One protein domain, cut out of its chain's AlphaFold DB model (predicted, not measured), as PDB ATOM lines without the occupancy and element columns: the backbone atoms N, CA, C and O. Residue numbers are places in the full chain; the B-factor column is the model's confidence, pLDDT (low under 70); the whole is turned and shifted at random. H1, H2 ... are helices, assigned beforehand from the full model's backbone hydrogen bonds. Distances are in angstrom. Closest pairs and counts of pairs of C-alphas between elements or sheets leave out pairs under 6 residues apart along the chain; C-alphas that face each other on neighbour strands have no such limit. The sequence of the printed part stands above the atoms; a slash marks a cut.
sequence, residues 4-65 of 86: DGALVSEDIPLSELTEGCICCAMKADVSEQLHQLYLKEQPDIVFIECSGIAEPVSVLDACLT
ATOM      1  N   ASP A   4      58.128 -33.644  24.261       60.75
ATOM      2  CA  ASP A   4      57.945 -32.192  24.243       60.75
ATOM      3  C   ASP A   4      59.075 -31.466  24.976       60.75
ATOM      4  O   ASP A   4      59.547 -30.431  24.513       60.75
ATOM      5  N   GLY A   5      59.594 -32.043  26.064       59.19
ATOM      6  CA  GLY A   5      60.733 -31.482  26.788       59.19
ATOM      7  C   GLY A   5      62.024 -31.443  25.966       59.19
ATOM      8  O   GLY A   5      62.867 -30.588  26.205       59.19
ATOM      9  N   ALA A   6      62.168 -32.314  24.961       64.31
ATOM     10  CA  ALA A   6      63.305 -32.291  24.038       64.31
ATOM     11  C   ALA A   6      63.192 -31.204  22.948       64.31
ATOM     12  O   ALA A   6      64.181 -30.900  22.283       64.31
ATOM     13  N   LEU A   7      61.996 -30.643  22.741       65.94
ATOM     14  CA  LEU A   7      61.724 -29.601  21.743       65.94
ATOM     15  C   LEU A   7      61.835 -28.183  22.323       65.94
ATOM     16  O   LEU A   7      61.892 -27.214  21.565       65.94
ATOM     17  N   VAL A   8      61.869 -28.055  23.651       67.88
ATOM     18  CA  VAL A   8      61.974 -26.780  24.365       67.88
ATOM     19  C   VAL A   8      63.452 -26.445  24.597       67.88
ATOM     20  O   VAL A   8      64.227 -27.281  25.052       67.88
ATOM     21  N   SER A   9      63.857 -25.219  24.264       62.38
ATOM     22  CA  SER A   9      65.224 -24.720  24.468       62.38
ATOM     23  C   SER A   9      65.624 -24.729  25.949       62.38
ATOM     24  O   SER A   9      64.822 -24.335  26.793       62.38
ATOM     25  N   GLU A  10      66.873 -25.109  26.251       66.25
ATOM     26  CA  GLU A  10      67.395 -25.287  27.624       66.25
ATOM     27  C   GLU A  10      67.285 -24.033  28.514       66.25
ATOM     28  O   GLU A  10      67.255 -24.144  29.737       66.25
ATOM     29  N   ASP A  11      67.175 -22.847  27.910       65.12
ATOM     30  CA  ASP A  11      67.022 -21.567  28.614       65.12
ATOM     31  C   ASP A  11      65.603 -21.326  29.166       65.12
ATOM     32  O   ASP A  11      65.370 -20.350  29.882       65.12
ATOM     33  N   ILE A  12      64.636 -22.183  28.826       62.44
ATOM     34  CA  ILE A  12      63.256 -22.079  29.305       62.44
ATOM     35  C   ILE A  12      63.093 -23.022  30.505       62.44
ATOM     36  O   ILE A  12      63.229 -24.237  30.341       62.44
ATOM     37  N   PRO A  13      62.779 -22.507  31.710       58.69
ATOM     38  CA  PRO A  13      62.580 -23.347  32.884       58.69
ATOM     39  C   PRO A  13      61.385 -24.281  32.665       58.69
ATOM     40  O   PRO A  13      60.228 -23.862  32.679       58.69
ATOM     41  N   LEU A  14      61.683 -25.562  32.459       60.53
ATOM     42  CA  LEU A  14      60.699 -26.617  32.259       60.53
ATOM     43  C   LEU A  14      60.539 -27.417  33.556       60.53
ATOM     44  O   LEU A  14      61.501 -27.994  34.062       60.53
ATOM     45  N   SER A  15      59.315 -27.482  34.076       59.22
ATOM     46  CA  SER A  15      58.959 -28.378  35.178       59.22
ATOM     47  C   SER A  15      57.927 -29.383  34.682       59.22
ATOM     48  O   SER A  15      56.818 -29.006  34.315       59.22
ATOM     49  N   GLU A  16      58.291 -30.664  34.674       58.81
ATOM     50  CA  GLU A  16      57.353 -31.755  34.404       58.81
ATOM     51  C   GLU A  16      56.517 -32.012  35.672       58.81
ATOM     52  O   GLU A  16      57.050 -32.072  36.782       58.81
ATOM     53  N   LEU A  17      55.199 -32.139  35.520       58.41
ATOM     54  CA  LEU A  17      54.299 -32.478  36.622       58.41
ATOM     55  C   LEU A  17      54.433 -33.980  36.906       58.41
ATOM     56  O   LEU A  17      54.300 -34.809  36.007       58.41
ATOM     57  N   THR A  18      54.755 -34.335  38.150       47.06
ATOM     58  CA  THR A  18      55.267 -35.666  38.530       47.06
ATOM     59  C   THR A  18      54.264 -36.823  38.444       47.06
ATOM     60  O   THR A  18      54.654 -37.960  38.675       47.06
ATOM     61  N   GLU A  19      53.012 -36.586  38.052       49.47
ATOM     62  CA  GLU A  19      51.939 -37.601  37.999       49.47
ATOM     63  C   GLU A  19      51.192 -37.584  36.646       49.47
ATOM     64  O   GLU A  19      49.998 -37.860  36.552       49.47
ATOM     65  N   GLY A  20      51.901 -37.258  35.562       52.66
ATOM     66  CA  GLY A  20      51.325 -37.184  34.220       52.66
ATOM     67  C   GLY A  20      50.827 -35.784  33.855       52.66
ATOM     68  O   GLY A  20      50.809 -34.861  34.666       52.66
ATOM     69  N   CYS A  21      50.489 -35.611  32.578       54.72
ATOM     70  CA  CYS A  21      50.037 -34.336  32.027       54.72
ATOM     71  C   CYS A  21      48.808 -33.804  32.797       54.72
ATOM     72  O   CYS A  21      47.991 -34.605  33.249       54.72
ATOM     73  N   ILE A  22      48.611 -32.476  32.862       54.78
ATOM     74  CA  ILE A  22      47.383 -31.844  33.415       54.78
ATOM     75  C   ILE A  22      46.109 -32.508  32.866       54.78
ATOM     76  O   ILE A  22      45.110 -32.613  33.570       54.78
ATOM     77  N   CYS A  23      46.157 -32.999  31.623       43.25
ATOM     78  CA  CYS A  23      45.050 -33.683  30.964       43.25
ATOM     79  C   CYS A  23      44.671 -35.058  31.551       43.25
ATOM     80  O   CYS A  23      43.568 -35.528  31.280       43.25
ATOM     81  N   CYS A  24      45.542 -35.692  32.343       43.44
ATOM     82  CA  CYS A  24      45.324 -37.009  32.956       43.44
ATOM     83  C   CYS A  24      45.151 -36.956  34.485       43.44
ATOM     84  O   CYS A  24      44.837 -37.981  35.089       43.44
ATOM     85  N   ALA A  25      45.369 -35.793  35.105       54.06
ATOM     86  CA  ALA A  25      45.333 -35.611  36.554       54.06
ATOM     87  C   ALA A  25      43.912 -35.263  37.044       54.06
ATOM     88  O   ALA A  25      43.127 -34.640  36.322       54.06
ATOM     89  N   MET A  26      43.541 -35.665  38.267       59.16
ATOM     90  CA  MET A  26      42.220 -35.324  38.809       59.16
ATOM     91  C   MET A  26      42.128 -33.812  39.079       59.16
ATOM     92  O   MET A  26      43.134 -33.143  39.304       59.16
ATOM     93  N   LYS A  27      40.907 -33.252  39.122       59.09
ATOM     94  CA  LYS A  27      40.680 -31.813  39.400       59.09
ATOM     95  C   LYS A  27      41.430 -31.304  40.644       59.09
ATOM     96  O   LYS A  27      41.893 -30.165  40.652       59.09
ATOM     97  N   ALA A  28      41.533 -32.134  41.684       61.72
ATOM     98  CA  ALA A  28      42.258 -31.804  42.912       61.72
ATOM     99  C   ALA A  28      43.767 -31.632  42.665       61.72
ATOM    100  O   ALA A  28      44.350 -30.656  43.136       61.72
ATOM    101  N   ASP A  29      44.360 -32.508  41.855       72.88
ATOM    102  CA  ASP A  29      45.794 -32.522  41.561       72.88
ATOM    103  C   ASP A  29      46.207 -31.287  40.749       72.88
ATOM    104  O   ASP A  29      47.214 -30.647  41.049       72.88
ATOM    105  N   VAL A  30      45.392 -30.888  39.763       75.75
ATOM    106  CA  VAL A  30      45.648 -29.683  38.950       75.75
ATOM    107  C   VAL A  30      45.620 -28.423  39.816       75.75
ATOM    108  O   VAL A  30      46.493 -27.562  39.695       75.75
ATOM    109  N   SER A  31      44.636 -28.316  40.717       82.69
ATOM    110  CA  SER A  31      44.517 -27.155  41.600       82.69
ATOM    111  C   SER A  31      45.709 -27.025  42.549       82.69
ATOM    112  O   SER A  31      46.170 -25.912  42.805       82.69
ATOM    113  N   GLU A  32      46.193 -28.139  43.095       83.25
ATOM    114  CA  GLU A  32      47.342 -28.143  43.997       83.25
ATOM    115  C   GLU A  32      48.632 -27.781  43.254       83.25
ATOM    116  O   GLU A  32      49.382 -26.917  43.706       83.25
ATOM    117  N   GLN A  33      48.859 -28.369  42.079       80.00
ATOM    118  CA  GLN A  33      50.051 -28.115  41.270       80.00
ATOM    119  C   GLN A  33      50.153 -26.655  40.819       80.00
ATOM    120  O   GLN A  33      51.213 -26.041  40.954       80.00
ATOM    121  N   LEU A  34      49.054 -26.066  40.339       83.69
ATOM    122  CA  LEU A  34      49.019 -24.648  39.969       83.69
ATOM    123  C   LEU A  34      49.259 -23.736  41.180       83.69
ATOM    124  O   LEU A  34      49.923 -22.707  41.050       83.69
ATOM    125  N   HIS A  35      48.775 -24.114  42.365       87.25
ATOM    126  CA  HIS A  35      49.017 -23.338  43.579       87.25
ATOM    127  C   HIS A  35      50.489 -23.412  44.006       87.25
ATOM    128  O   HIS A  35      51.082 -22.384  44.324       87.25
ATOM    129  N   GLN A  36      51.112 -24.594  43.941       85.44
ATOM    130  CA  GLN A  36      52.550 -24.748  44.192       85.44
ATOM    131  C   GLN A  36      53.392 -23.946  43.191       85.44
ATOM    132  O   GLN A  36      54.349 -23.278  43.586       85.44
ATOM    133  N   LEU A  37      53.012 -23.958  41.909       84.12
ATOM    134  CA  LEU A  37      53.664 -23.151  40.879       84.12
ATOM    135  C   LEU A  37      53.564 -21.653  41.196       84.12
ATOM    136  O   LEU A  37      54.569 -20.948  41.126       84.12
ATOM    137  N   TYR A  38      52.384 -21.178  41.601       86.50
ATOM    138  CA  TYR A  38      52.182 -19.787  42.001       86.50
ATOM    139  C   TYR A  38      53.058 -19.393  43.196       86.50
ATOM    140  O   TYR A  38      53.718 -18.358  43.153       86.50
ATOM    141  N   LEU A  39      53.123 -20.230  44.235       87.94
ATOM    142  CA  LEU A  39      53.945 -19.957  45.418       87.94
ATOM    143  C   LEU A  39      55.446 -19.894  45.100       87.94
ATOM    144  O   LEU A  39      56.175 -19.150  45.758       87.94
ATOM    145  N   LYS A  40      55.905 -20.668  44.112       85.44
ATOM    146  CA  LYS A  40      57.320 -20.762  43.744       85.44
ATOM    147  C   LYS A  40      57.758 -19.677  42.762       85.44
ATOM    148  O   LYS A  40      58.795 -19.061  42.978       85.44
ATOM    149  N   GLU A  41      56.990 -19.467  41.696       85.25
ATOM    150  CA  GLU A  41      57.410 -18.663  40.541       85.25
ATOM    151  C   GLU A  41      56.614 -17.352  40.390       85.25
ATOM    152  O   GLU A  41      57.053 -16.473  39.657       85.25
ATOM    153  N   GLN A  42      55.465 -17.199  41.072       87.38
ATOM    154  CA  GLN A  42      54.559 -16.035  40.979       87.38
ATOM    155  C   GLN A  42      54.338 -15.538  39.533       87.38
ATOM    156  O   GLN A  42      54.612 -14.376  39.229       87.38
ATOM    157  N   PRO A  43      53.868 -16.404  38.615       86.75
ATOM    158  CA  PRO A  43      53.720 -16.035  37.214       86.75
ATOM    159  C   PRO A  43      52.613 -14.989  37.020       86.75
ATOM    160  O   PRO A  43      51.542 -15.093  37.617       86.75
ATOM    161  N   ASP A  44      52.833 -14.041  36.104       87.81
ATOM    162  CA  ASP A  44      51.806 -13.067  35.706       87.81
ATOM    163  C   ASP A  44      50.691 -13.707  34.859       87.81
ATOM    164  O   ASP A  44      49.529 -13.306  34.926       87.81
ATOM    165  N   ILE A  45      51.049 -14.688  34.019       87.69
ATOM    166  CA  ILE A  45      50.149 -15.355  33.069       87.69
ATOM    167  C   ILE A  45      50.482 -16.844  33.014       87.69
ATOM    168  O   ILE A  45      51.644 -17.228  32.899       87.69
ATOM    169  N   VAL A  46      49.444 -17.682  33.022       87.25
ATOM    170  CA  VAL A  46      49.550 -19.130  32.812       87.25
ATOM    171  C   VAL A  46      48.751 -19.508  31.568       87.25
ATOM    172  O   VAL A  46      47.557 -19.220  31.481       87.25
ATOM    173  N   PHE A  47      49.405 -20.164  30.609       86.25
ATOM    174  CA  PHE A  47      48.741 -20.781  29.462       86.25
ATOM    175  C   PHE A  47      48.501 -22.257  29.761       86.25
ATOM    176  O   PHE A  47      49.445 -22.986  30.056       86.25
ATOM    177  N   ILE A  48      47.243 -22.689  29.678       83.50
ATOM    178  CA  ILE A  48      46.873 -24.093  29.847       83.50
ATOM    179  C   ILE A  48      46.357 -24.612  28.511       83.50
ATOM    180  O   ILE A  48      45.334 -24.150  28.004       83.50
ATOM    181  N   GLU A  49      47.082 -25.561  27.935       82.25
ATOM    182  CA  GLU A  49      46.642 -26.278  26.749       82.25
ATOM    183  C   GLU A  49      45.723 -27.437  27.162       82.25
ATOM    184  O   GLU A  49      46.128 -28.345  27.887       82.25
ATOM    185  N   CYS A  50      44.484 -27.417  26.674       74.81
ATOM    186  CA  CYS A  50      43.537 -28.520  26.817       74.81
ATOM    187  C   CYS A  50      43.362 -29.200  25.451       74.81
ATOM    188  O   CYS A  50      42.381 -28.936  24.756       74.81
ATOM    189  N   SER A  51      44.323 -30.023  25.026       69.62
ATOM    190  CA  SER A  51      44.183 -30.849  23.819       69.62
ATOM    191  C   SER A  51      43.789 -32.295  24.150       69.62
ATOM    192  O   SER A  51      43.947 -32.784  25.273       69.62
ATOM    193  N   GLY A  52      43.222 -32.995  23.162       66.38
ATOM    194  CA  GLY A  52      42.842 -34.404  23.289       66.38
ATOM    195  C   GLY A  52      41.610 -34.645  24.176       66.38
ATOM    196  O   GLY A  52      40.521 -34.174  23.863       66.38
ATOM    197  N   ILE A  53      41.778 -35.443  25.242       60.59
ATOM    198  CA  ILE A  53      40.711 -35.917  26.159       60.59
ATOM    199  C   ILE A  53      40.438 -34.908  27.294       60.59
ATOM    200  O   ILE A  53      39.430 -35.013  27.992       60.59
ATOM    201  N   ALA A  54      41.318 -33.918  27.481       64.62
ATOM    202  CA  ALA A  54      41.137 -32.884  28.492       64.62
ATOM    203  C   ALA A  54      39.897 -32.045  28.190       64.62
ATOM    204  O   ALA A  54      39.855 -31.313  27.204       64.62
ATOM    205  N   GLU A  55      38.903 -32.108  29.071       76.81
ATOM    206  CA  GLU A  55      37.724 -31.258  28.975       76.81
ATOM    207  C   GLU A  55      38.055 -29.854  29.519       76.81
ATOM    208  O   GLU A  55      38.310 -29.717  30.722       76.81
ATOM    209  N   PRO A  56      38.025 -28.788  28.692       81.56
ATOM    210  CA  PRO A  56      38.421 -27.442  29.120       81.56
ATOM    211  C   PRO A  56      37.629 -26.923  30.324       81.56
ATOM    212  O   PRO A  56      38.162 -26.196  31.160       81.56
ATOM    213  N   VAL A  57      36.364 -27.336  30.442       85.94
ATOM    214  CA  VAL A  57      35.494 -26.992  31.574       85.94
ATOM    215  C   VAL A  57      36.029 -27.579  32.879       85.94
ATOM    216  O   VAL A  57      36.021 -26.911  33.907       85.94
ATOM    217  N   SER A  58      36.566 -28.798  32.848       82.31
ATOM    218  CA  SER A  58      37.106 -29.440  34.046       82.31
ATOM    219  C   SER A  58      38.372 -28.752  34.564       82.31
ATOM    220  O   SER A  58      38.559 -28.658  35.778       82.31
ATOM    221  N   VAL A  59      39.205 -28.224  33.664       82.56
ATOM    222  CA  VAL A  59      40.380 -27.409  34.015       82.56
ATOM    223  C   VAL A  59      39.957 -26.043  34.553       82.56
ATOM    224  O   VAL A  59      40.501 -25.580  35.555       82.56
ATOM    225  N   LEU A  60      38.952 -25.420  33.930       87.19
ATOM    226  CA  LEU A  60      38.374 -24.174  34.421       87.19
ATOM    227  C   LEU A  60      37.863 -24.333  35.860       87.19
ATOM    228  O   LEU A  60      38.210 -23.529  36.720       87.19
ATOM    229  N   ASP A  61      37.113 -25.400  36.141       87.75
ATOM    230  CA  ASP A  61      36.620 -25.698  37.490       87.75
ATOM    231  C   ASP A  61      37.761 -25.850  38.505       87.75
ATOM    232  O   ASP A  61      37.650 -25.369  39.632       87.75
ATOM    233  N   ALA A  62      38.866 -26.496  38.117       84.44
ATOM    234  CA  ALA A  62      40.035 -26.656  38.980       84.44
ATOM    235  C   ALA A  62      40.697 -25.308  39.322       84.44
ATOM    236  O   ALA A  62      41.184 -25.132  40.436       84.44
ATOM    237  N   CYS A  63      40.661 -24.337  38.406       87.44
ATOM    238  CA  CYS A  63      41.168 -22.983  38.650       87.44
ATOM    239  C   CYS A  63      40.249 -22.157  39.564       87.44
ATOM    240  O   CYS A  63      40.700 -21.226  40.224       87.44
ATOM    241  N   LEU A  64      38.960 -22.499  39.624       89.19
ATOM    242  CA  LEU A  64      37.950 -21.796  40.422       89.19
ATOM    243  C   LEU A  64      37.774 -22.374  41.835       89.19
ATOM    244  O   LEU A  64      36.880 -21.951  42.573       89.19
ATOM    245  N   THR A  65      38.608 -23.333  42.243       89.12
ATOM    246  CA  THR A  65      38.580 -23.864  43.612       89.12
ATOM    247  C   THR A  65      38.937 -22.769  44.627       89.12
ATOM    248  O   THR A  65      39.679 -21.840  44.305       89.12
TER     249      THR A  65
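What this domain is: This is residues 4 to 65 of the 86 residues of a protein of Staphylococcus aureus (UniProt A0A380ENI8). This model has little regular structure: two helices meet near their ends at a wide corner, the first residues of H1, 27 to 31, packing on H2, while long stretches with no named element, residues 4 to 26 and 42 to 55, make up most of the rest. Residues 42 to 55 fold back from the end of H1 to H2, and residues 6 to 13 stick out. The printed part has 62 residues with two named helices, H1 then H2, and no named strand; the class is all helix, though the helices hold only 23 residues. It is compact, radius of gyration of the C-alphas 12.1 A, spanning 32 by 27 by 20 A.

Where its parts are: After residues 4 to 26, H1 takes residues 27 to 41, 21.3 A long, beginning at C-alpha 27 (40.680, -31.813, 39.400). H2, residues 56 to 63, ends at C-alpha 63 (41.168, -22.983, 38.650).

How they stand to each other: H1 touches H2 with residues 27 to 31 alone; the closest C-alphas, of Lys 27 and Ala 62, are 5.2 A apart. They run the same way at a steep tilt of 56 degrees. In both, every O i to N i+4 pair is within hydrogen-bond range.

The domain as a whole: The printed part has no cut. The link from H1 to H2 is long. Residues 4 to 28 and 51 to 54 have pLDDT under 70.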